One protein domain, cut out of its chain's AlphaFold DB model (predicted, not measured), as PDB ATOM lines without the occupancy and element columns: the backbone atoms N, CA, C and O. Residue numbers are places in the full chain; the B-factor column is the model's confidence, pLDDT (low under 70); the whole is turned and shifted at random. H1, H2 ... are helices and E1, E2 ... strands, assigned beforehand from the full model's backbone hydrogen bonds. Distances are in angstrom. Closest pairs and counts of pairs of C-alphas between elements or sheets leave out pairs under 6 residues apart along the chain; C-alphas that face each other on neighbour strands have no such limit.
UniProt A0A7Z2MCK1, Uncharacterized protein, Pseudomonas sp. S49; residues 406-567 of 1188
ATOM      1  N   ASP A 406       5.565 -48.703  18.778       84.38
ATOM      2  CA  ASP A 406       4.703 -48.189  17.703       84.38
ATOM      3  C   ASP A 406       3.461 -49.065  17.517       84.38
ATOM      4  O   ASP A 406       2.346 -48.556  17.419       84.38
ATOM      5  N   HIS A 407       3.635 -50.388  17.502       86.19
ATOM      6  CA  HIS A 407       2.522 -51.316  17.340       86.19
ATOM      7  C   HIS A 407       1.522 -51.241  18.503       86.19
ATOM      8  O   HIS A 407       0.312 -51.177  18.270       86.19
ATOM      9  N   GLU A 408       2.005 -51.236  19.749       79.56
ATOM     10  CA  GLU A 408       1.153 -51.114  20.935       79.56
ATOM     11  C   GLU A 408       0.480 -49.734  21.003       79.56
ATOM     12  O   GLU A 408      -0.696 -49.647  21.353       79.56
ATOM     13  N   PHE A 409       1.179 -48.667  20.601       78.62
ATOM     14  CA  PHE A 409       0.668 -47.296  20.625       78.62
ATOM     15  C   PHE A 409      -0.480 -47.128  19.630       78.62
ATOM     16  O   PHE A 409      -1.561 -46.680  20.009       78.62
ATOM     17  N   GLU A 410      -0.280 -47.563  18.383       83.50
ATOM     18  CA  GLU A 410      -1.321 -47.551  17.352       83.50
ATOM     19  C   GLU A 410      -2.506 -48.448  17.731       83.50
ATOM     20  O   GLU A 410      -3.663 -48.111  17.477       83.50
ATOM     21  N   THR A 411      -2.251 -49.587  18.379       83.69
ATOM     22  CA  THR A 411      -3.319 -50.469  18.870       83.69
ATOM     23  C   THR A 411      -4.165 -49.771  19.934       83.69
ATOM     24  O   THR A 411      -5.393 -49.754  19.818       83.69
ATOM     25  N   THR A 412      -3.535 -49.148  20.935       74.44
ATOM     26  CA  THR A 412      -4.234 -48.374  21.970       74.44
ATOM     27  C   THR A 412      -5.022 -47.218  21.360       74.44
ATOM     28  O   THR A 412      -6.202 -47.051  21.666       74.44
ATOM     29  N   LEU A 413      -4.411 -46.458  20.450       78.81
ATOM     30  CA  LEU A 413      -5.047 -45.332  19.775       78.81
ATOM     31  C   LEU A 413      -6.313 -45.757  19.018       78.81
ATOM     32  O   LEU A 413      -7.373 -45.147  19.167       78.81
ATOM     33  N   ASN A 414      -6.227 -46.844  18.250       86.38
ATOM     34  CA  ASN A 414      -7.365 -47.394  17.518       86.38
ATOM     35  C   ASN A 414      -8.463 -47.924  18.452       86.38
ATOM     36  O   ASN A 414      -9.649 -47.734  18.170       86.38
ATOM     37  N   ASN A 415      -8.094 -48.543  19.576       82.19
ATOM     38  CA  ASN A 415      -9.059 -48.985  20.581       82.19
ATOM     39  C   ASN A 415      -9.813 -47.800  21.193       82.19
ATOM     40  O   ASN A 415     -11.043 -47.831  21.228       82.19
ATOM     41  N   LEU A 416      -9.106 -46.740  21.602       77.38
ATOM     42  CA  LEU A 416      -9.720 -45.531  22.157       77.38
ATOM     43  C   LEU A 416     -10.694 -44.902  21.155       77.38
ATOM     44  O   LEU A 416     -11.862 -44.709  21.488       77.38
ATOM     45  N   LYS A 417     -10.268 -44.697  19.898       86.69
ATOM     46  CA  LYS A 417     -11.132 -44.190  18.814       86.69
ATOM     47  C   LYS A 417     -12.400 -45.030  18.650       86.69
ATOM     48  O   LYS A 417     -13.505 -44.488  18.623       86.69
ATOM     49  N   LYS A 418     -12.255 -46.356  18.596       89.56
ATOM     50  CA  LYS A 418     -13.377 -47.291  18.443       89.56
ATOM     51  C   LYS A 418     -14.331 -47.248  19.642       89.56
ATOM     52  O   LYS A 418     -15.546 -47.201  19.452       89.56
ATOM     53  N   GLY A 419     -13.802 -47.225  20.866       83.31
ATOM     54  CA  GLY A 419     -14.595 -47.108  22.092       83.31
ATOM     55  C   GLY A 419     -15.360 -45.780  22.173       83.31
ATOM     56  O   GLY A 419     -16.541 -45.757  22.529       83.31
ATOM     57  N   THR A 420     -14.729 -44.676  21.763       85.44
ATOM     58  CA  THR A 420     -15.360 -43.352  21.661       85.44
ATOM     59  C   THR A 420     -16.496 -43.374  20.641       85.44
ATOM     60  O   THR A 420     -17.604 -42.935  20.956       85.44
ATOM     61  N   GLN A 421     -16.273 -43.949  19.452       91.88
ATOM     62  CA  GLN A 421     -17.311 -44.057  18.424       91.88
ATOM     63  C   GLN A 421     -18.533 -44.841  18.915       91.88
ATOM     64  O   GLN A 421     -19.674 -44.400  18.750       91.88
ATOM     65  N   MET A 422     -18.297 -45.997  19.543       89.06
ATOM     66  CA  MET A 422     -19.353 -46.839  20.114       89.06
ATOM     67  C   MET A 422     -20.143 -46.100  21.200       89.06
ATOM     68  O   MET A 422     -21.373 -46.175  21.221       89.06
ATOM     69  N   SER A 423     -19.457 -45.330  22.049       87.00
ATOM     70  CA  SER A 423     -20.085 -44.536  23.112       87.00
ATOM     71  C   SER A 423     -21.003 -43.455  22.555       87.00
ATOM     72  O   SER A 423     -22.151 -43.350  22.976       87.00
ATOM     73  N   VAL A 424     -20.548 -42.684  21.562       91.81
ATOM     74  CA  VAL A 424     -21.370 -41.629  20.949       91.81
ATOM     75  C   VAL A 424     -22.613 -42.220  20.278       91.81
ATOM     76  O   VAL A 424     -23.723 -41.753  20.531       91.81
ATOM     77  N   ARG A 425     -22.462 -43.293  19.487       93.12
ATOM     78  CA  ARG A 425     -23.592 -43.983  18.831       93.12
ATOM     79  C   ARG A 425     -24.617 -44.495  19.843       93.12
ATOM     80  O   ARG A 425     -25.821 -44.315  19.652       93.12
ATOM     81  N   ARG A 426     -24.142 -45.078  20.948       87.94
ATOM     82  CA  ARG A 426     -24.985 -45.498  22.072       87.94
ATOM     83  C   ARG A 426     -25.762 -44.314  22.647       87.94
ATOM     84  O   ARG A 426     -26.985 -44.393  22.731       87.94
ATOM     85  N   LEU A 427     -25.082 -43.226  23.012       89.06
ATOM     86  CA  LEU A 427     -25.729 -42.067  23.632       89.06
ATOM     87  C   LEU A 427     -26.817 -41.471  22.736       89.06
ATOM     88  O   LEU A 427     -27.890 -41.149  23.238       89.06
ATOM     89  N   ILE A 428     -26.585 -41.399  21.420       94.06
ATOM     90  CA  ILE A 428     -27.597 -40.952  20.453       94.06
ATOM     91  C   ILE A 428     -28.813 -41.891  20.465       94.06
ATOM     92  O   ILE A 428     -29.946 -41.422  20.530       94.06
ATOM     93  N   SER A 429     -28.605 -43.213  20.440       91.44
ATOM     94  CA  SER A 429     -29.702 -44.198  20.425       91.44
ATOM     95  C   SER A 429     -30.573 -44.196  21.692       91.44
ATOM     96  O   SER A 429     -31.724 -44.624  21.650       91.44
ATOM     97  N   GLU A 430     -30.053 -43.678  22.808       88.25
ATOM     98  CA  GLU A 430     -30.741 -43.612  24.106       88.25
ATOM     99  C   GLU A 430     -31.374 -42.233  24.391       88.25
ATOM    100  O   GLU A 430     -31.859 -41.982  25.501       88.25
ATOM    101  N   LEU A 431     -31.366 -41.320  23.416       92.69
ATOM    102  CA  LEU A 431     -32.042 -40.028  23.520       92.69
ATOM    103  C   LEU A 431     -33.572 -40.155  23.366       92.69
ATOM    104  O   LEU A 431     -34.071 -41.104  22.744       92.69
ATOM    105  N   PRO A 432     -34.343 -39.172  23.877       93.88
ATOM    106  CA  PRO A 432     -35.757 -39.045  23.554       93.88
ATOM    107  C   PRO A 432     -36.008 -39.053  22.042       93.88
ATOM    108  O   PRO A 432     -35.184 -38.558  21.275       93.88
ATOM    109  N   LEU A 433     -37.149 -39.598  21.602       93.31
ATOM    110  CA  LEU A 433     -37.427 -39.765  20.166       93.31
ATOM    111  C   LEU A 433     -37.307 -38.450  19.374       93.31
ATOM    112  O   LEU A 433     -36.721 -38.453  18.299       93.31
ATOM    113  N   GLU A 434     -37.807 -37.331  19.907       92.00
ATOM    114  CA  GLU A 434     -37.697 -36.023  19.239       92.00
ATOM    115  C   GLU A 434     -36.231 -35.658  18.948       92.00
ATOM    116  O   GLU A 434     -35.897 -35.212  17.853       92.00
ATOM    117  N   ASP A 435     -35.341 -35.889  19.910       94.44
ATOM    118  CA  ASP A 435     -33.915 -35.572  19.822       94.44
ATOM    119  C   ASP A 435     -33.217 -36.506  18.824       94.44
ATOM    120  O   ASP A 435     -32.415 -36.060  18.002       94.44
ATOM    121  N   ARG A 436     -33.586 -37.791  18.833       94.88
ATOM    122  CA  ARG A 436     -33.132 -38.790  17.856       94.88
ATOM    123  C   ARG A 436     -33.507 -38.422  16.427       94.88
ATOM    124  O   ARG A 436     -32.673 -38.502  15.528       94.88
ATOM    125  N   GLU A 437     -34.742 -37.982  16.216       93.25
ATOM    126  CA  GLU A 437     -35.207 -37.500  14.915       93.25
ATOM    127  C   GLU A 437     -34.516 -36.197  14.502       93.25
ATOM    128  O   GLU A 437     -34.240 -35.993  13.320       93.25
ATOM    129  N   ASN A 438     -34.215 -35.312  15.455       93.94
ATOM    130  CA  ASN A 438     -33.449 -34.100  15.177       93.94
ATOM    131  C   ASN A 438     -32.056 -34.456  14.647       93.94
ATOM    132  O   ASN A 438     -31.642 -33.921  13.620       93.94
ATOM    133  N   LEU A 439     -31.364 -35.399  15.287       95.19
ATOM    134  CA  LEU A 439     -30.033 -35.831  14.860       95.19
ATOM    135  C   LEU A 439     -30.048 -36.653  13.560       95.19
ATOM    136  O   LEU A 439     -29.113 -36.551  12.764       95.19
ATOM    137  N   GLU A 440     -31.109 -37.417  13.293       94.69
ATOM    138  CA  GLU A 440     -31.216 -38.206  12.060       94.69
ATOM    139  C   GLU A 440     -31.653 -37.370  10.847       94.69
ATOM    140  O   GLU A 440     -31.161 -37.582   9.744       94.69
ATOM    141  N   TYR A 441     -32.563 -36.411  11.023       93.00
ATOM    142  CA  TYR A 441     -33.203 -35.723   9.893       93.00
ATOM    143  C   TYR A 441     -32.856 -34.238   9.781       93.00
ATOM    144  O   TYR A 441     -33.089 -33.640   8.732       93.00
ATOM    145  N   GLY A 442     -32.321 -33.615  10.831       92.81
ATOM    146  CA  GLY A 442     -31.952 -32.199  10.819       92.81
ATOM    147  C   GLY A 442     -30.661 -31.912  10.052       92.81
ATOM    148  O   GLY A 442     -29.848 -32.799   9.804       92.81
ATOM    149  N   LYS A 443     -30.429 -30.651   9.694       93.81
ATOM    150  CA  LYS A 443     -29.097 -30.183   9.302       93.81
ATOM    151  C   LYS A 443     -28.232 -30.067  10.555       93.81
ATOM    152  O   LYS A 443     -28.690 -29.456  11.514       93.81
ATOM    153  N   ILE A 444     -27.015 -30.613  10.552       94.56
ATOM    154  CA  ILE A 444     -26.097 -30.549  11.701       94.56
ATOM    155  C   ILE A 444     -24.867 -29.718  11.356       94.56
ATOM    156  O   ILE A 444     -24.159 -30.025  10.400       94.56
ATOM    157  N   ASP A 445     -24.592 -28.725  12.197       92.88
ATOM    158  CA  ASP A 445     -23.350 -27.958  12.215       92.88
ATOM    159  C   ASP A 445     -22.631 -28.207  13.557       92.88
ATOM    160  O   ASP A 445     -23.255 -28.166  14.622       92.88
ATOM    161  N   PHE A 446     -21.321 -28.471  13.530       92.62
ATOM    162  CA  PHE A 446     -20.542 -28.732  14.745       92.62
ATOM    163  C   PHE A 446     -19.830 -27.477  15.243       92.62
ATOM    164  O   PHE A 446     -19.307 -26.688  14.459       92.62
ATOM    165  N   TYR A 447     -19.748 -27.327  16.558       90.75
ATOM    166  CA  TYR A 447     -19.093 -26.214  17.228       90.75
ATOM    167  C   TYR A 447     -18.215 -26.717  18.367       90.75
ATOM    168  O   TYR A 447     -18.594 -27.609  19.125       90.75
ATOM    169  N   GLN A 448     -17.046 -26.105  18.499       87.12
ATOM    170  CA  GLN A 448     -16.045 -26.438  19.501       87.12
ATOM    171  C   GLN A 448     -15.649 -25.198  20.295       87.12
ATOM    172  O   GLN A 448     -15.436 -24.122  19.727       87.12
ATOM    173  N   ASP A 449     -15.497 -25.376  21.602       80.94
ATOM    174  CA  ASP A 449     -14.930 -24.353  22.472       80.94
ATOM    175  C   ASP A 449     -13.407 -24.337  22.295       80.94
ATOM    176  O   ASP A 449     -12.738 -25.377  22.369       80.94
ATOM    177  N   LYS A 450     -12.847 -23.152  22.042       76.31
ATOM    178  CA  LYS A 450     -11.410 -22.933  21.869       76.31
ATOM    179  C   LYS A 450     -10.889 -21.927  22.887       76.31
ATOM    180  O   LYS A 450     -11.469 -20.860  23.080       76.31
ATOM    181  N   THR A 451      -9.729 -22.235  23.460       72.88
ATOM    182  CA  THR A 451      -8.915 -21.260  24.196       72.88
ATOM    183  C   THR A 451      -7.920 -20.595  23.248       72.88
ATOM    184  O   THR A 451      -7.130 -21.264  22.572       72.88
ATOM    185  N   ILE A 452      -7.944 -19.268  23.211       71.69
ATOM    186  CA  ILE A 452      -7.125 -18.410  22.358       71.69
ATOM    187  C   ILE A 452      -6.131 -17.681  23.257       71.69
ATOM    188  O   ILE A 452      -6.532 -16.940  24.147       71.69
ATOM    189  N   LYS A 453      -4.830 -17.876  23.026       65.19
ATOM    190  CA  LYS A 453      -3.767 -17.103  23.680       65.19
ATOM    191  C   LYS A 453      -3.211 -16.066  22.710       65.19
ATOM    192  O   LYS A 453      -2.873 -16.400  21.574       65.19
ATOM    193  N   LEU A 454      -3.104 -14.819  23.149       58.00
ATOM    194  CA  LEU A 454      -2.371 -13.764  22.452       58.00
ATOM    195  C   LEU A 454      -0.875 -14.110  22.479       58.00
ATOM    196  O   LEU A 454      -0.318 -14.376  23.546       58.00
ATOM    197  N   ALA A 455      -0.239 -14.177  21.307       50.22
ATOM    198  CA  ALA A 455       1.209 -14.335  21.213       50.22
ATOM    199  C   ALA A 455       1.916 -13.046  21.670       50.22
ATOM    200  O   ALA A 455       1.315 -11.974  21.701       50.22
ATOM    201  N   THR A 456       3.205 -13.146  22.001       49.03
ATOM    202  CA  THR A 456       4.067 -12.000  22.356       49.03
ATOM    203  C   THR A 456       4.229 -10.980  21.225       49.03
ATOM    204  O   THR A 456       4.616  -9.844  21.482       49.03
ATOM    205  N   ASP A 457       3.872 -11.354  19.996       43.69
ATOM    206  CA  ASP A 457       3.832 -10.464  18.842       43.69
ATOM    207  C   ASP A 457       2.390  -9.969  18.660       43.69
ATOM    208  O   ASP A 457       1.481 -10.776  18.452       43.69
ATOM    209  N   PHE A 458       2.184  -8.648  18.719       38.97
ATOM    210  CA  PHE A 458       0.893  -7.932  18.800       38.97
ATOM    211  C   PHE A 458      -0.196  -8.285  17.753       38.97
ATOM    212  O   PHE A 458      -1.307  -7.763  17.836       38.97
ATOM    213  N   TRP A 459       0.071  -9.177  16.794       40.78
ATOM    214  CA  TRP A 459      -0.828  -9.534  15.691       40.78
ATOM    215  C   TRP A 459      -1.199 -11.025  15.616       40.78
ATOM    216  O   TRP A 459      -2.133 -11.374  14.895       40.78
ATOM    217  N   ASN A 460      -0.536 -11.911  16.371       37.00
ATOM    218  CA  ASN A 460      -0.742 -13.360  16.256       37.00
ATOM    219  C   ASN A 460      -1.567 -13.932  17.422       37.00
ATOM    220  O   ASN A 460      -1.228 -13.783  18.595       37.00
ATOM    221  N   ARG A 461      -2.657 -14.638  17.099       45.78
ATOM    222  CA  ARG A 461      -3.494 -15.379  18.058       45.78
ATOM    223  C   ARG A 461      -3.195 -16.873  17.930       45.78
ATOM    224  O   ARG A 461      -3.423 -17.447  16.868       45.78
ATOM    225  N   LYS A 462      -2.708 -17.518  18.994       51.12
ATOM    226  CA  LYS A 462      -2.434 -18.962  19.025       51.12
ATOM    227  C   LYS A 462      -3.586 -19.694  19.718       51.12
ATOM    228  O   LYS A 462      -3.784 -19.575  20.927       51.12
ATOM    229  N   ILE A 463      -4.353 -20.458  18.947       55.34
ATOM    230  CA  ILE A 463      -5.362 -21.385  19.477       55.34
ATOM    231  C   ILE A 463      -4.602 -22.540  20.137       55.34
ATOM    232  O   ILE A 463      -3.736 -23.127  19.495       55.34
ATOM    233  N   THR A 464      -4.859 -22.824  21.416       55.88
ATOM    234  CA  THR A 464      -3.993 -23.737  22.194       55.88
ATOM    235  C   THR A 464      -4.669 -25.021  22.672       55.88
ATOM    236  O   THR A 464      -4.012 -26.052  22.613       55.88
ATOM    237  N   ASN A 465      -5.955 -25.022  23.055       54.81
ATOM    238  CA  ASN A 465      -6.665 -26.240  23.489       54.81
ATOM    239  C   ASN A 465      -8.123 -26.285  22.986       54.81
ATOM    240  O   ASN A 465      -8.805 -25.256  22.960       54.81
ATOM    241  N   SER A 466      -8.585 -27.479  22.599       57.62
ATOM    242  CA  SER A 466     -10.001 -27.855  22.455       57.62
ATOM    243  C   SER A 466     -10.521 -28.431  23.774       57.62
ATOM    244  O   SER A 466      -9.797 -29.148  24.467       57.62
ATOM    245  N   ASN A 467     -11.765 -28.098  24.121       68.56
ATOM    246  CA  ASN A 467     -12.500 -28.731  25.219       68.56
ATOM    247  C   ASN A 467     -12.816 -30.211  24.890       68.56
ATOM    248  O   ASN A 467     -12.702 -30.619  23.740       68.56
ATOM    249  N   GLN A 468     -13.215 -31.008  25.882       75.31
ATOM    250  CA  GLN A 468     -13.619 -32.419  25.724       75.31
ATOM    251  C   GLN A 468     -15.037 -32.589  25.163       75.31
ATOM    252  O   GLN A 468     -15.481 -33.707  24.909       75.31
ATOM    253  N   THR A 469     -15.763 -31.482  25.008       85.62
ATOM    254  CA  THR A 469     -17.165 -31.476  24.612       85.62
ATOM    255  C   THR A 469     -17.348 -30.918  23.210       85.62
ATOM    256  O   THR A 469     -16.874 -29.818  22.913       85.62
ATOM    257  N   LEU A 470     -18.161 -31.598  22.404       90.62
ATOM    258  CA  LEU A 470     -18.566 -31.131  21.081       90.62
ATOM    259  C   LEU A 470     -20.012 -30.641  21.121       90.62
ATOM    260  O   LEU A 470     -20.900 -31.333  21.623       90.62
ATOM    261  N   THR A 471     -20.261 -29.456  20.571       93.00
ATOM    262  CA  THR A 471     -21.608 -28.889  20.463       93.00
ATOM    263  C   THR A 471     -22.161 -29.120  19.059       93.00
ATOM    264  O   THR A 471     -21.493 -28.850  18.067       93.00
ATOM    265  N   LEU A 472     -23.392 -29.613  18.966       95.19
ATOM    266  CA  LEU A 472     -24.120 -29.838  17.722       95.19
ATOM    267  C   LEU A 472     -25.265 -28.841  17.658       95.19
ATOM    268  O   LEU A 472     -26.157 -28.853  18.505       95.19
ATOM    269  N   ARG A 473     -25.265 -28.004  16.630       94.88
ATOM    270  CA  ARG A 473     -26.387 -27.133  16.300       94.88
ATOM    271  C   ARG A 473     -27.204 -27.805  15.206       94.88
ATOM    272  O   ARG A 473     -26.666 -28.141  14.155       94.88
ATOM    273  N   VAL A 474     -28.487 -28.018  15.468       94.94
ATOM    274  CA  VAL A 474     -29.365 -28.818  14.614       94.94
ATOM    275  C   VAL A 474     -30.551 -27.991  14.151       94.94
ATOM    276  O   VAL A 474     -31.326 -27.521  14.981       94.94
ATOM    277  N   GLU A 475     -30.716 -27.841  12.842       92.94
ATOM    278  CA  GLU A 475     -31.874 -27.175  12.232       92.94
ATOM    279  C   GLU A 475     -32.813 -28.224  11.631       92.94
ATOM    280  O   GLU A 475     -32.401 -29.019  10.783       92.94
ATOM    281  N   ARG A 476     -34.081 -28.250  12.048       89.25
ATOM    282  CA  ARG A 476     -35.085 -29.173  11.493       89.25
ATOM    283  C   ARG A 476     -36.431 -28.476  11.329       89.25
ATOM    284  O   ARG A 476     -36.792 -27.621  12.129       89.25
ATOM    285  N   GLY A 477     -37.187 -28.892  10.316       81.06
ATOM    286  CA  GLY A 477     -38.525 -28.374  10.022       81.06
ATOM    287  C   GLY A 477     -38.523 -27.311   8.925       81.06
ATOM    288  O   GLY A 477     -37.469 -26.917   8.425       81.06
ATOM    289  N   ILE A 478     -39.719 -26.889   8.513       74.75
ATOM    290  CA  ILE A 478     -39.919 -25.816   7.519       74.75
ATOM    291  C   ILE A 478     -39.639 -24.448   8.160       74.75
ATOM    292  O   ILE A 478     -39.103 -23.549   7.518       74.75
ATOM    293  N   ASP A 479     -39.944 -24.328   9.450       76.62
ATOM    294  CA  ASP A 479     -39.674 -23.187  10.326       76.62
ATOM    295  C   ASP A 479     -38.202 -23.081  10.765       76.62
ATOM    296  O   ASP A 479     -37.833 -22.116  11.429       76.62
ATOM    297  N   LYS A 480     -37.353 -24.050  10.385       79.31
ATOM    298  CA  LYS A 480     -35.934 -24.142  10.770       79.31
ATOM    299  C   LYS A 480     -35.722 -24.039  12.286       79.31
ATOM    300  O   LYS A 480     -34.806 -23.356  12.746       79.31
ATOM    301  N   LYS A 481     -36.551 -24.733  13.073       86.69
ATOM    302  CA  LYS A 481     -36.395 -24.799  14.530       86.69
ATOM    303  C   LYS A 481     -34.985 -25.287  14.884       86.69
ATOM    304  O   LYS A 481     -34.563 -26.364  14.456       86.69
ATOM    305  N   VAL A 482     -34.269 -24.491  15.680       91.44
ATOM    306  CA  VAL A 482     -32.903 -24.792  16.129       91.44
ATOM    307  C   VAL A 482     -32.955 -25.565  17.444       91.44
ATOM    308  O   VAL A 482     -33.622 -25.161  18.394       91.44
ATOM    309  N   SER A 483     -32.238 -26.683  17.510       94.56
ATOM    310  CA  SER A 483     -31.951 -27.426  18.737       94.56
ATOM    311  C   SER A 483     -30.446 -27.566  18.900       94.56
ATOM    312  O   SER A 483     -29.758 -27.948  17.957       94.56
ATOM    313  N   VAL A 484     -29.931 -27.281  20.094       94.69
ATOM    314  CA  VAL A 484     -28.498 -27.375  20.385       94.69
ATOM    315  C   VAL A 484     -28.259 -28.520  21.356       94.69
ATOM    316  O   VAL A 484     -28.913 -28.594  22.396       94.69
ATOM    317  N   TYR A 485     -27.310 -29.390  21.026       95.69
ATOM    318  CA  TYR A 485     -26.897 -30.523  21.847       95.69
ATOM    319  C   TYR A 485     -25.419 -30.415  22.192       95.69
ATOM    320  O   TYR A 485     -24.634 -29.879  21.417       95.69
ATOM    321  N   CYS A 486     -25.027 -30.948  23.337       92.94
ATOM    322  CA  CYS A 486     -23.638 -31.064  23.744       92.94
ATOM    323  C   CYS A 486     -23.338 -32.518  24.084       92.94
ATOM    324  O   CYS A 486     -24.040 -33.105  24.908       92.94
ATOM    325  N   ILE A 487     -22.323 -33.076  23.428       91.44
ATOM    326  CA  ILE A 487     -21.791 -34.406  23.713       91.44
ATOM    327  C   ILE A 487     -20.676 -34.253  24.745       91.44
ATOM    328  O   ILE A 487     -19.713 -33.523  24.501       91.44
ATOM    329  N   ASP A 488     -20.807 -34.964  25.864       85.62
ATOM    330  CA  ASP A 488     -19.811 -35.050  26.928       85.62
ATOM    331  C   ASP A 488     -19.630 -36.522  27.327       85.62
ATOM    332  O   ASP A 488     -20.513 -37.135  27.937       85.62
ATOM    333  N   LEU A 489     -18.490 -37.107  26.947       77.62
ATOM    334  CA  LEU A 489     -18.180 -38.497  27.286       77.62
ATOM    335  C   LEU A 489     -17.742 -38.678  28.738       77.62
ATOM    336  O   LEU A 489     -18.010 -39.742  29.291       77.62
ATOM    337  N   GLY A 490     -17.139 -37.668  29.369       69.31
ATOM    338  CA  GLY A 490     -16.785 -37.731  30.789       69.31
ATOM    339  C   GLY A 490     -18.037 -37.812  31.667       69.31
ATOM    340  O   GLY A 490     -18.076 -38.566  32.636       69.31
ATOM    341  N   ALA A 491     -19.101 -37.111  31.267       73.19
ATOM    342  CA  ALA A 491     -20.425 -37.205  31.881       73.19
ATOM    343  C   ALA A 491     -21.312 -38.329  31.302       73.19
ATOM    344  O   ALA A 491     -22.471 -38.444  31.701       73.19
ATOM    345  N   ALA A 492     -20.808 -39.110  30.335       75.38
ATOM    346  CA  ALA A 492     -21.543 -40.133  29.586       75.38
ATOM    347  C   ALA A 492     -22.949 -39.674  29.138       75.38
ATOM    348  O   ALA A 492     -23.942 -40.384  29.317       75.38
ATOM    349  N   SER A 493     -23.063 -38.460  28.589       83.31
ATOM    350  CA  SER A 493     -24.366 -37.874  28.267       83.31
ATOM    351  C   SER A 493     -24.356 -36.979  27.027       83.31
ATOM    352  O   SER A 493     -23.341 -36.412  26.625       83.31
ATOM    353  N   ILE A 494     -25.538 -36.856  26.416       90.62
ATOM    354  CA  ILE A 494     -25.846 -35.820  25.431       90.62
ATOM    355  C   ILE A 494     -26.957 -34.963  26.022       90.62
ATOM    356  O   ILE A 494     -28.030 -35.472  26.349       90.62
ATOM    357  N   THR A 495     -26.698 -33.667  26.180       90.19
ATOM    358  CA  THR A 495     -27.625 -32.735  26.835       90.19
ATOM    359  C   THR A 495     -28.035 -31.609  25.897       90.19
ATOM    360  O   THR A 495     -27.245 -31.152  25.070       90.19
ATOM    361  N   ARG A 496     -29.284 -31.144  26.012       91.00
ATOM    362  CA  ARG A 496     -29.747 -29.950  25.292       91.00
ATOM    363  C   ARG A 496     -29.180 -28.686  25.941       91.00
ATOM    364  O   ARG A 496     -29.184 -28.563  27.164       91.00
ATOM    365  N   ARG A 497     -28.749 -27.726  25.122       86.56
ATOM    366  CA  ARG A 497     -28.338 -26.379  25.546       86.56
ATOM    367  C   ARG A 497     -29.327 -25.337  25.018       86.56
ATOM    368  O   ARG A 497     -29.870 -25.486  23.928       86.56
ATOM    369  N   ALA A 498     -29.556 -24.284  25.801       83.38
ATOM    370  CA  ALA A 498     -30.453 -23.191  25.417       83.38
ATOM    371  C   ALA A 498     -29.782 -22.166  24.484       83.38
ATOM    372  O   ALA A 498     -30.454 -21.527  23.681       83.38
ATOM    373  N   SER A 499     -28.464 -21.997  24.597       83.31
ATOM    374  CA  SER A 499     -27.710 -20.985  23.854       83.31
ATOM    375  C   SER A 499     -27.276 -21.501  22.484       83.31
ATOM    376  O   SER A 499     -26.668 -22.569  22.393       83.31
ATOM    377  N   ASP A 500     -27.547 -20.722  21.434       87.44
ATOM    378  CA  ASP A 500     -27.062 -21.004  20.082       87.44
ATOM    379  C   ASP A 500     -25.557 -20.667  19.981       87.44
ATOM    380  O   ASP A 500     -25.171 -19.516  20.205       87.44
ATOM    381  N   PRO A 501     -24.681 -21.640  19.660       85.56
ATOM    382  CA  PRO A 501     -23.245 -21.395  19.547       85.56
ATOM    383  C   PRO A 501     -22.881 -20.439  18.402       85.56
ATOM    384  O   PRO A 501     -21.809 -19.838  18.439       85.56
ATOM    385  N   ALA A 502     -23.754 -20.263  17.402       82.50
ATOM    386  CA  ALA A 502     -23.517 -19.380  16.261       82.50
ATOM    387  C   ALA A 502     -23.511 -17.886  16.631       82.50
ATOM    388  O   ALA A 502     -22.945 -17.084  15.893       82.50
ATOM    389  N   ILE A 503     -24.126 -17.520  17.760       82.56
ATOM    390  CA  ILE A 503     -24.211 -16.137  18.260       82.56
ATOM    391  C   ILE A 503     -23.329 -15.900  19.495       82.56
ATOM    392  O   ILE A 503     -23.470 -14.881  20.167       82.56
ATOM    393  N   SER A 504     -22.444 -16.843  19.837       78.19
ATOM    394  CA  SER A 504     -21.563 -16.706  20.998       78.19
ATOM    395  C   SER A 504     -20.421 -15.729  20.719       78.19
ATOM    396  O   SER A 504     -19.656 -15.913  19.774       78.19
ATOM    397  N   GLU A 505     -20.250 -14.743  21.597       76.94
ATOM    398  CA  GLU A 505     -19.110 -13.821  21.570       76.94
ATOM    399  C   GLU A 505     -17.907 -14.373  22.350       76.94
ATOM    400  O   GLU A 505     -18.061 -15.142  23.306       76.94
ATOM    401  N   ASP A 506     -16.701 -13.967  21.941       80.50
ATOM    402  CA  ASP A 506     -15.461 -14.317  22.634       80.50
ATOM    403  C   ASP A 506     -15.408 -13.635  24.009       80.50
ATOM    404  O   ASP A 506     -15.606 -12.426  24.132       80.50
ATOM    405  N   ARG A 507     -15.077 -14.399  25.051       77.44
ATOM    406  CA  ARG A 507     -14.922 -13.892  26.420       77.44
ATOM    407  C   ARG A 507     -13.454 -13.846  26.804       77.44
ATOM    408  O   ARG A 507     -12.772 -14.860  26.718       77.44
ATOM    409  N   VAL A 508     -12.967 -12.693  27.246       76.88
ATOM    410  CA  VAL A 508     -11.604 -12.557  27.781       76.88
ATOM    411  C   VAL A 508     -11.554 -13.140  29.196       76.88
ATOM    412  O   VAL A 508     -12.489 -12.954  29.975       76.88
ATOM    413  N   ASP A 509     -10.487 -13.866  29.522       76.38
ATOM    414  CA  ASP A 509     -10.264 -14.380  30.870       76.38
ATOM    415  C   ASP A 509     -10.068 -13.217  31.855       76.38
ATOM    416  O   ASP A 509      -9.258 -12.316  31.632       76.38
ATOM    417  N   VAL A 510     -10.824 -13.244  32.954       73.56
ATOM    418  CA  VAL A 510     -10.869 -12.161  33.951       73.56
ATOM    419  C   VAL A 510      -9.529 -11.987  34.677       73.56
ATOM    420  O   VAL A 510      -9.211 -10.888  35.124       73.56
ATOM    421  N   HIS A 511      -8.731 -13.050  34.780       76.06
ATOM    422  CA  HIS A 511      -7.460 -13.055  35.502       76.06
ATOM    423  C   HIS A 511      -6.256 -13.001  34.555       76.06
ATOM    424  O   HIS A 511      -5.170 -12.594  34.969       76.06
ATOM    425  N   ILE A 512      -6.431 -13.396  33.289       77.19
ATOM    426  CA  ILE A 512      -5.362 -13.431  32.288       77.19
ATOM    427  C   ILE A 512      -5.850 -12.766  30.985       77.19
ATOM    428  O   ILE A 512      -6.283 -13.459  30.069       77.19
ATOM    429  N   PRO A 513      -5.716 -11.435  30.828       71.50
ATOM    430  CA  PRO A 513      -6.232 -10.707  29.660       71.50
ATOM    431  C   PRO A 513      -5.659 -11.157  28.305       71.50
ATOM    432  O   PRO A 513      -6.217 -10.847  27.255       71.50
ATOM    433  N   SER A 514      -4.536 -11.887  28.315       67.25
ATOM    434  CA  SER A 514      -3.935 -12.502  27.129       67.25
ATOM    435  C   SER A 514      -4.622 -13.805  26.689       67.25
ATOM    436  O   SER A 514      -4.222 -14.387  25.681       67.25
ATOM    437  N   VAL A 515      -5.640 -14.271  27.414       72.94
ATOM    438  CA  VAL A 515      -6.421 -15.476  27.120       72.94
ATOM    439  C   VAL A 515      -7.866 -15.075  26.823       72.94
ATOM    440  O   VAL A 515      -8.478 -14.337  27.590       72.94
ATOM    441  N   SER A 516      -8.442 -15.584  25.736       77.25
ATOM    442  CA  SER A 516      -9.885 -15.533  25.494       77.25
ATOM    443  C   SER A 516     -10.459 -16.911  25.171       77.25
ATOM    444  O   SER A 516      -9.765 -17.809  24.697       77.25
ATOM    445  N   TYR A 517     -11.744 -17.084  25.451       77.75
ATOM    446  CA  TYR A 517     -12.524 -18.286  25.194       77.75
ATOM    447  C   TYR A 517     -13.544 -17.976  24.108       77.75
ATOM    448  O   TYR A 517     -14.297 -17.011  24.233       77.75
ATOM    449  N   GLY A 518     -13.565 -18.774  23.045       76.94
ATOM    450  CA  GLY A 518     -14.441 -18.545  21.902       76.94
ATOM    451  C   GLY A 518     -15.001 -19.840  21.337       76.94
ATOM    452  O   GLY A 518     -14.308 -20.856  21.291       76.94
ATOM    453  N   VAL A 519     -16.244 -19.791  20.866       82.38
ATOM    454  CA  VAL A 519     -16.884 -20.907  20.165       82.38
ATOM    455  C   VAL A 519     -16.565 -20.793  18.675       82.38
ATOM    456  O   VAL A 519     -16.623 -19.704  18.100       82.38
ATOM    457  N   ARG A 520     -16.165 -21.890  18.033       85.88
ATOM    458  CA  ARG A 520     -15.805 -21.915  16.605       85.88
ATOM    459  C   ARG A 520     -16.502 -23.056  15.887       85.88
ATOM    460  O   ARG A 520     -16.662 -24.129  16.462       85.88
ATOM    461  N   LEU A 521     -16.861 -22.833  14.622       86.94
ATOM    462  CA  LEU A 521     -17.350 -23.892  13.742       86.94
ATOM    463  C   LEU A 521     -16.262 -24.967  13.588       86.94
ATOM    464  O   LEU A 521     -15.085 -24.654  13.391       86.94
ATOM    465  N   PHE A 522     -16.658 -26.227  13.695       86.31
ATOM    466  CA  PHE A 522     -15.823 -27.390  13.446       86.31
ATOM    467  C   PHE A 522     -16.302 -28.071  12.166       86.31
ATOM    468  O   PHE A 522     -17.480 -28.396  12.032       86.31
ATOM    469  N   GLN A 523     -15.393 -28.259  11.213       84.12
ATOM    470  CA  GLN A 523     -15.671 -29.003   9.991       84.12
ATOM    471  C   GLN A 523     -14.855 -30.295  10.017       84.12
ATOM    472  O   GLN A 523     -13.631 -30.193  10.072       84.12
ATOM    473  N   PRO A 524     -15.508 -31.472   9.993       81.81
ATOM    474  CA  PRO A 524     -14.805 -32.744   9.904       81.81
ATOM    475  C   PRO A 524     -13.968 -32.833   8.622       81.81
ATOM    476  O   PRO A 524     -14.416 -32.390   7.562       81.81
ATOM    477  N   ALA A 525     -12.794 -33.457   8.692       76.88
ATOM    478  CA  ALA A 525     -11.815 -33.541   7.608       76.88
ATOM    479  C   ALA A 525     -12.353 -34.240   6.350       76.88
ATOM    480  O   ALA A 525     -11.944 -33.934   5.225       76.88
ATOM    481  N   ASN A 526     -13.282 -35.186   6.508       80.44
ATOM    482  CA  ASN A 526     -13.934 -35.821   5.371       80.44
ATOM    483  C   ASN A 526     -15.064 -34.936   4.827       80.44
ATOM    484  O   ASN A 526     -16.210 -35.025   5.265       80.44
ATOM    485  N   ASN A 527     -14.767 -34.156   3.788       69.69
ATOM    486  CA  ASN A 527     -15.727 -33.251   3.144       69.69
ATOM    487  C   ASN A 527     -17.011 -33.941   2.635       69.69
ATOM    488  O   ASN A 527     -18.033 -33.277   2.464       69.69
ATOM    489  N   LYS A 528     -17.007 -35.268   2.419       76.00
ATOM    490  CA  LYS A 528     -18.226 -36.022   2.062       76.00
ATOM    491  C   LYS A 528     -19.222 -36.109   3.224       76.00
ATOM    492  O   LYS A 528     -20.419 -36.227   2.978       76.00
ATOM    493  N   HIS A 529     -18.765 -36.014   4.476       80.69
ATOM    494  CA  HIS A 529     -19.632 -36.042   5.658       80.69
ATOM    495  C   HIS A 529     -20.601 -34.853   5.689       80.69
ATOM    496  O   HIS A 529     -21.762 -35.030   6.049       80.69
ATOM    497  N   ALA A 530     -20.169 -33.670   5.241       77.81
ATOM    498  CA  ALA A 530     -21.005 -32.470   5.221       77.81
ATOM    499  C   ALA A 530     -22.273 -32.631   4.357       77.81
ATOM    500  O   ALA A 530     -23.330 -32.110   4.711       77.81
ATOM    501  N   GLU A 531     -22.206 -33.396   3.261       82.12
ATOM    502  CA  GLU A 531     -23.371 -33.688   2.412       82.12
ATOM    503  C   GLU A 531     -24.404 -34.568   3.129       82.12
ATOM    504  O   GLU A 531     -25.601 -34.287   3.083       82.12
ATOM    505  N   HIS A 532     -23.950 -35.587   3.861       85.75
ATOM    506  CA  HIS A 532     -24.821 -36.480   4.635       85.75
ATOM    507  C   HIS A 532     -25.436 -35.816   5.881       85.75
ATOM    508  O   HIS A 532     -26.415 -36.326   6.431       85.75
ATOM    509  N   LEU A 533     -24.881 -34.679   6.318       89.12
ATOM    510  CA  LEU A 533     -25.357 -33.898   7.461       89.12
ATOM    511  C   LEU A 533     -26.355 -32.796   7.088       89.12
ATOM    512  O   LEU A 533     -26.836 -32.097   7.978       89.12
ATOM    513  N   LYS A 534     -26.718 -32.657   5.807       88.31
ATOM    514  CA  LYS A 534     -27.816 -31.779   5.372       88.31
ATOM    515  C   LYS A 534     -29.168 -32.274   5.899       88.31
ATOM    516  O   LYS A 534     -29.325 -33.438   6.267       88.31
ATOM    517  N   GLN A 535     -30.146 -31.369   5.943       87.69
ATOM    518  CA  GLN A 535     -31.511 -31.702   6.351       87.69
ATOM    519  C   GLN A 535     -32.157 -32.671   5.355       87.69
ATOM    520  O   GLN A 535     -32.084 -32.469   4.142       87.69
ATOM    521  N   ILE A 536     -32.831 -33.690   5.883       86.00
ATOM    522  CA  ILE A 536     -33.616 -34.657   5.118       86.00
ATOM    523  C   ILE A 536     -35.082 -34.218   5.148       86.00
ATOM    524  O   ILE A 536     -35.656 -33.985   6.214       86.00
ATOM    525  N   PHE A 537     -35.702 -34.119   3.973       80.75
ATOM    526  CA  PHE A 537     -37.119 -33.784   3.828       80.75
ATOM    527  C   PHE A 537     -37.934 -35.036   3.496       80.75
ATOM    528  O   PHE A 537     -37.520 -35.845   2.668       80.75
ATOM    529  N   SER A 538     -39.106 -35.181   4.120       75.00
ATOM    530  CA  SER A 538     -40.086 -36.217   3.776       75.00
ATOM    531  C   SER A 538     -41.210 -35.607   2.944       75.00
ATOM    532  O   SER A 538     -41.821 -34.621   3.359       75.00
ATOM    533  N   SER A 539     -41.507 -36.199   1.784       63.84
ATOM    534  CA  SER A 539     -42.580 -35.751   0.886       63.84
ATOM    535  C   SER A 539     -43.983 -35.942   1.473       63.84
ATOM    536  O   SER A 539     -44.907 -35.240   1.073       63.84
ATOM    537  N   SER A 540     -44.146 -36.853   2.440       68.31
ATOM    538  CA  SER A 540     -45.408 -37.106   3.148       68.31
ATOM    539  C   SER A 540     -45.536 -36.339   4.469       68.31
ATOM    540  O   SER A 540     -46.565 -36.432   5.132       68.31
ATOM    541  N   GLY A 541     -44.485 -35.628   4.900       67.12
ATOM    542  CA  GLY A 541     -44.410 -35.003   6.226       67.12
ATOM    543  C   GLY A 541     -44.256 -35.988   7.395       67.12
ATOM    544  O   GLY A 541     -44.064 -35.556   8.529       67.12
ATOM    545  N   ILE A 542     -44.295 -37.301   7.139       71.44
ATOM    546  CA  ILE A 542     -44.126 -38.354   8.145       71.44
ATOM    547  C   ILE A 542     -42.704 -38.905   8.032       71.44
ATOM    548  O   ILE A 542     -42.278 -39.318   6.951       71.44
ATOM    549  N   PHE A 543     -41.976 -38.921   9.148       80.88
ATOM    550  CA  PHE A 543     -40.671 -39.571   9.254       80.88
ATOM    551  C   PHE A 543     -40.814 -40.929   9.959       80.88
ATOM    552  O   PHE A 543     -41.593 -41.035  10.914       80.88
ATOM    553  N   PRO A 544     -40.106 -41.981   9.503       85.94
ATOM    554  CA  PRO A 544     -40.048 -43.240  10.235       85.94
ATOM    555  C   PRO A 544     -39.309 -43.057  11.568       85.94
ATOM    556  O   PRO A 544     -38.603 -42.074  11.776       85.94
ATOM    557  N   VAL A 545     -39.467 -44.013  12.485       89.56
ATOM    558  CA  VAL A 545     -38.648 -44.037  13.704       89.56
ATOM    559  C   VAL A 545     -37.207 -44.371  13.294       89.56
ATOM    560  O   VAL A 545     -37.008 -45.375  12.610       89.56
ATOM    561  N   PRO A 546     -36.207 -43.564  13.680       90.88
ATOM    562  CA  PRO A 546     -34.833 -43.778  13.246       90.88
ATOM    563  C   PRO A 546     -34.149 -44.919  14.014       90.88
ATOM    564  O   PRO A 546     -34.233 -44.998  15.242       90.88
ATOM    565  N   SER A 547     -33.405 -45.756  13.284       90.75
ATOM    566  CA  SER A 547     -32.477 -46.746  13.847       90.75
ATOM    567  C   SER A 547     -31.106 -46.106  14.068       90.75
ATOM    568  O   SER A 547     -30.156 -46.315  13.313       90.75
ATOM    569  N   ASN A 548     -31.020 -45.221  15.068       92.94
ATOM    570  CA  ASN A 548     -29.855 -44.347  15.221       92.94
ATOM    571  C   ASN A 548     -28.566 -45.093  15.558       92.94
ATOM    572  O   ASN A 548     -27.510 -44.623  15.152       92.94
ATOM    573  N   TYR A 549     -28.608 -46.215  16.287       91.31
ATOM    574  CA  TYR A 549     -27.374 -46.899  16.684       91.31
ATOM    575  C   TYR A 549     -26.550 -47.309  15.458       91.31
ATOM    576  O   TYR A 549     -25.355 -47.037  15.402       91.31
ATOM    577  N   SER A 550     -27.181 -47.897  14.441       89.69
ATOM    578  CA  SER A 550     -26.550 -48.311  13.181       89.69
ATOM    579  C   SER A 550     -26.631 -47.270  12.060       89.69
ATOM    580  O   SER A 550     -26.198 -47.557  10.945       89.69
ATOM    581  N   SER A 551     -27.195 -46.078  12.296       93.06
ATOM    582  CA  SER A 551     -27.370 -45.104  11.216       93.06
ATOM    583  C   SER A 551     -26.036 -44.511  10.765       93.06
ATOM    584  O   SER A 551     -25.153 -44.193  11.567       93.06
ATOM    585  N   ASN A 552     -25.907 -44.306   9.451       92.50
ATOM    586  CA  ASN A 552     -24.724 -43.677   8.864       92.50
ATOM    587  C   ASN A 552     -24.467 -42.283   9.462       92.50
ATOM    588  O   ASN A 552     -23.324 -41.882   9.651       92.50
ATOM    589  N   ARG A 553     -25.526 -41.544   9.816       93.56
ATOM    590  CA  ARG A 553     -25.389 -40.226  10.443       93.56
ATOM    591  C   ARG A 553     -24.820 -40.294  11.852       93.56
ATOM    592  O   ARG A 553     -23.957 -39.482  12.170       93.56
ATOM    593  N   SER A 554     -25.227 -41.261  12.669       95.38
ATOM    594  CA  SER A 554     -24.620 -41.449  13.991       95.38
ATOM    595  C   SER A 554     -23.149 -41.848  13.894       95.38
ATOM    596  O   SER A 554     -22.356 -41.389  14.710       95.38
ATOM    597  N   HIS A 555     -22.767 -42.638  12.883       94.06
ATOM    598  CA  HIS A 555     -21.358 -42.908  12.580       94.06
ATOM    599  C   HIS A 555     -20.591 -41.626  12.237       94.06
ATOM    600  O   HIS A 555     -19.559 -41.360  12.840       94.06
ATOM    601  N   ILE A 556     -21.136 -40.779  11.362       94.44
ATOM    602  CA  ILE A 556     -20.507 -39.502  10.998       94.44
ATOM    603  C   ILE A 556     -20.369 -38.565  12.208       94.44
ATOM    604  O   ILE A 556     -19.337 -37.916  12.366       94.44
ATOM    605  N   ILE A 557     -21.389 -38.486  13.070       95.31
ATOM    606  CA  ILE A 557     -21.331 -37.693  14.309       95.31
ATOM    607  C   ILE A 557     -20.247 -38.240  15.246       95.31
ATOM    608  O   ILE A 557     -19.494 -37.468  15.835       95.31
ATOM    609  N   ALA A 558     -20.156 -39.562  15.373       93.94
ATOM    610  CA  ALA A 558     -19.146 -40.230  16.178       93.94
ATOM    611  C   ALA A 558     -17.721 -39.999  15.643       93.94
ATOM    612  O   ALA A 558     -16.818 -39.716  16.429       93.94
ATOM    613  N   ASP A 559     -17.530 -40.039  14.324       92.44
ATOM    614  CA  ASP A 559     -16.253 -39.740  13.669       92.44
ATOM    615  C   ASP A 559     -15.849 -38.279  13.872       92.44
ATOM    616  O   ASP A 559     -14.711 -37.999  14.246       92.44
ATOM    617  N   ALA A 560     -16.794 -37.348  13.710       91.75
ATOM    618  CA  ALA A 560     -16.572 -35.932  13.991       91.75
ATOM    619  C   ALA A 560     -16.180 -35.699  15.459       91.75
ATOM    620  O   ALA A 560     -15.335 -34.858  15.753       91.75
ATOM    621  N   PHE A 561     -16.766 -36.458  16.390       91.19
ATOM    622  CA  PHE A 561     -16.398 -36.394  17.801       91.19
ATOM    623  C   PHE A 561     -14.983 -36.927  18.062       91.19
ATOM    624  O   PHE A 561     -14.217 -36.280  18.770       91.19
ATOM    625  N   VAL A 562     -14.601 -38.059  17.461       88.75
ATOM    626  CA  VAL A 562     -13.226 -38.587  17.539       88.75
ATOM    627  C   VAL A 562     -12.210 -37.595  16.977       88.75
ATOM    628  O   VAL A 562     -11.183 -37.350  17.603       88.75
ATOM    629  N   GLU A 563     -12.504 -37.000  15.821       87.50
ATOM    630  CA  GLU A 563     -11.640 -36.000  15.196       87.50
ATOM    631  C   GLU A 563     -11.513 -34.743  16.070       87.50
ATOM    632  O   GLU A 563     -10.422 -34.207  16.244       87.50
ATOM    633  N   HIS A 564     -12.611 -34.306  16.694       85.25
ATOM    634  CA  HIS A 564     -12.611 -33.181  17.628       85.25
ATOM    635  C   HIS A 564     -11.705 -33.405  18.852       85.25
ATOM    636  O   HIS A 564     -11.072 -32.455  19.328       85.25
ATOM    637  N   LEU A 565     -11.635 -34.643  19.352       80.00
ATOM    638  CA  LEU A 565     -10.779 -35.013  20.480       80.00
ATOM    639  C   LEU A 565      -9.286 -35.018  20.132       80.00
ATOM    640  O   LEU A 565      -8.469 -34.960  21.051       80.00
ATOM    641  N   ASP A 566      -8.943 -35.041  18.839       77.88
ATOM    642  CA  ASP A 566      -7.572 -34.944  18.330       77.88
ATOM    643  C   ASP A 566      -6.638 -36.008  18.937       77.88
ATOM    644  O   ASP A 566      -5.540 -35.723  19.413       77.88
ATOM    645  N   PHE A 567      -7.090 -37.269  18.961       74.38
ATOM    646  CA  PHE A 567      -6.299 -38.373  19.519       74.38
ATOM    647  C   PHE A 567      -4.967 -38.614  18.785       74.38
ATOM    648  O   PHE A 567      -4.045 -39.170  19.373       74.38
TER     649      PHE A 567
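AT A GLANCE: This is residues 406 to 567 of the 1188 residues of an uncharacterized protein of Pseudomonas sp. S49 (UniProt A0A7Z2MCK1). A five-stranded sheet, curled like part of a barrel, has helices over one face: H4 runs along it over E2, and the shorter H2 crosses E3 and E2. The long helix H1 packs on H4 and reaches E4 and E3 with residues 423 to 428, while its residues 406 to 412 stick out free. The 162 printed residues hold four named helices and five named strands, in the order H1 H2 E1 E2 E3 E4 E5 H3 H4; the class is mixed, helices and strands. The sheet's order is E4, E3, E2, E1, E5, antiparallel throughout. The whole is compact, with a radius of gyration of the C-alphas of 17.5 A and spans of 58 by 47 by 29 A.

IN THESE COORDINATES: H1, residues 406 to 429, begins at C-alpha 406 (4.703, -48.189, 17.703) and measures 34.7 A. H2 is residues 433 to 441. E1, residues 443 to 454, measures 34.0 A; E2, residues 461 to 476, measures 35.1 A and bends by 91 degrees at residue 464. E3 is residues 481 to 488, 23.1 A, and E4 residues 493 to 497. E5, residues 515 to 522, bends by 51 degrees at residue 519. H3 is residues 527 to 532. H4, residues 552 to 565, measures 20.1 A and ends at C-alpha 565 (-10.779, -35.013, 20.480).

HOW THE PARTS SIT: The sheet is strongly twisted. E1, E2, E3 and E4 form a meander, each strand the antiparallel neighbour of the one before. Within hydrogen-bond range are N 447 and O 471 of E1 and E2, 2.8 A; N 472 and O 485 of E2 and E3, 2.8 A; N 486 and O 495 of E3 and E4, 2.8 A; and N 450 and O 518 of E1 and E5, 2.8 A. H1, H2 and H4 on one face make two layers, helices over a sheet. H4 is 9.6 A over the sheet, along E2 at 6 degrees on the local plane. H2 is 9.2 A over it, across E3 at 81 degrees on the local plane. H1 touches H4 with residues 417 to 428 alone, at a steep tilt of 51 degrees, opposite ways; their closest C-alphas, of Gln 421 and Ala 558, are 4.8 A apart. H2 and H4 touch only at their ends, closest at the C-alphas of Glu 440 and Arg 553, 6.4 A. H3 only grazes the sheet, with residues 530 to 532. Every O i to N i+4 pair is within hydrogen-bond range in H1, H2 and H4; H3 has 0 of 2, and 2 of 3 O i to N i+3 pairs.

THE WHOLE: The farthest C-alphas, of Thr 456 and Ser 540, are 58.7 A apart. The printed part has no cut. The links E4 to E5 and H3 to H4 are long. Mean pLDDT of the printed part is 82.0; residues 453 to 467 and 539 to 541 are among those under 70.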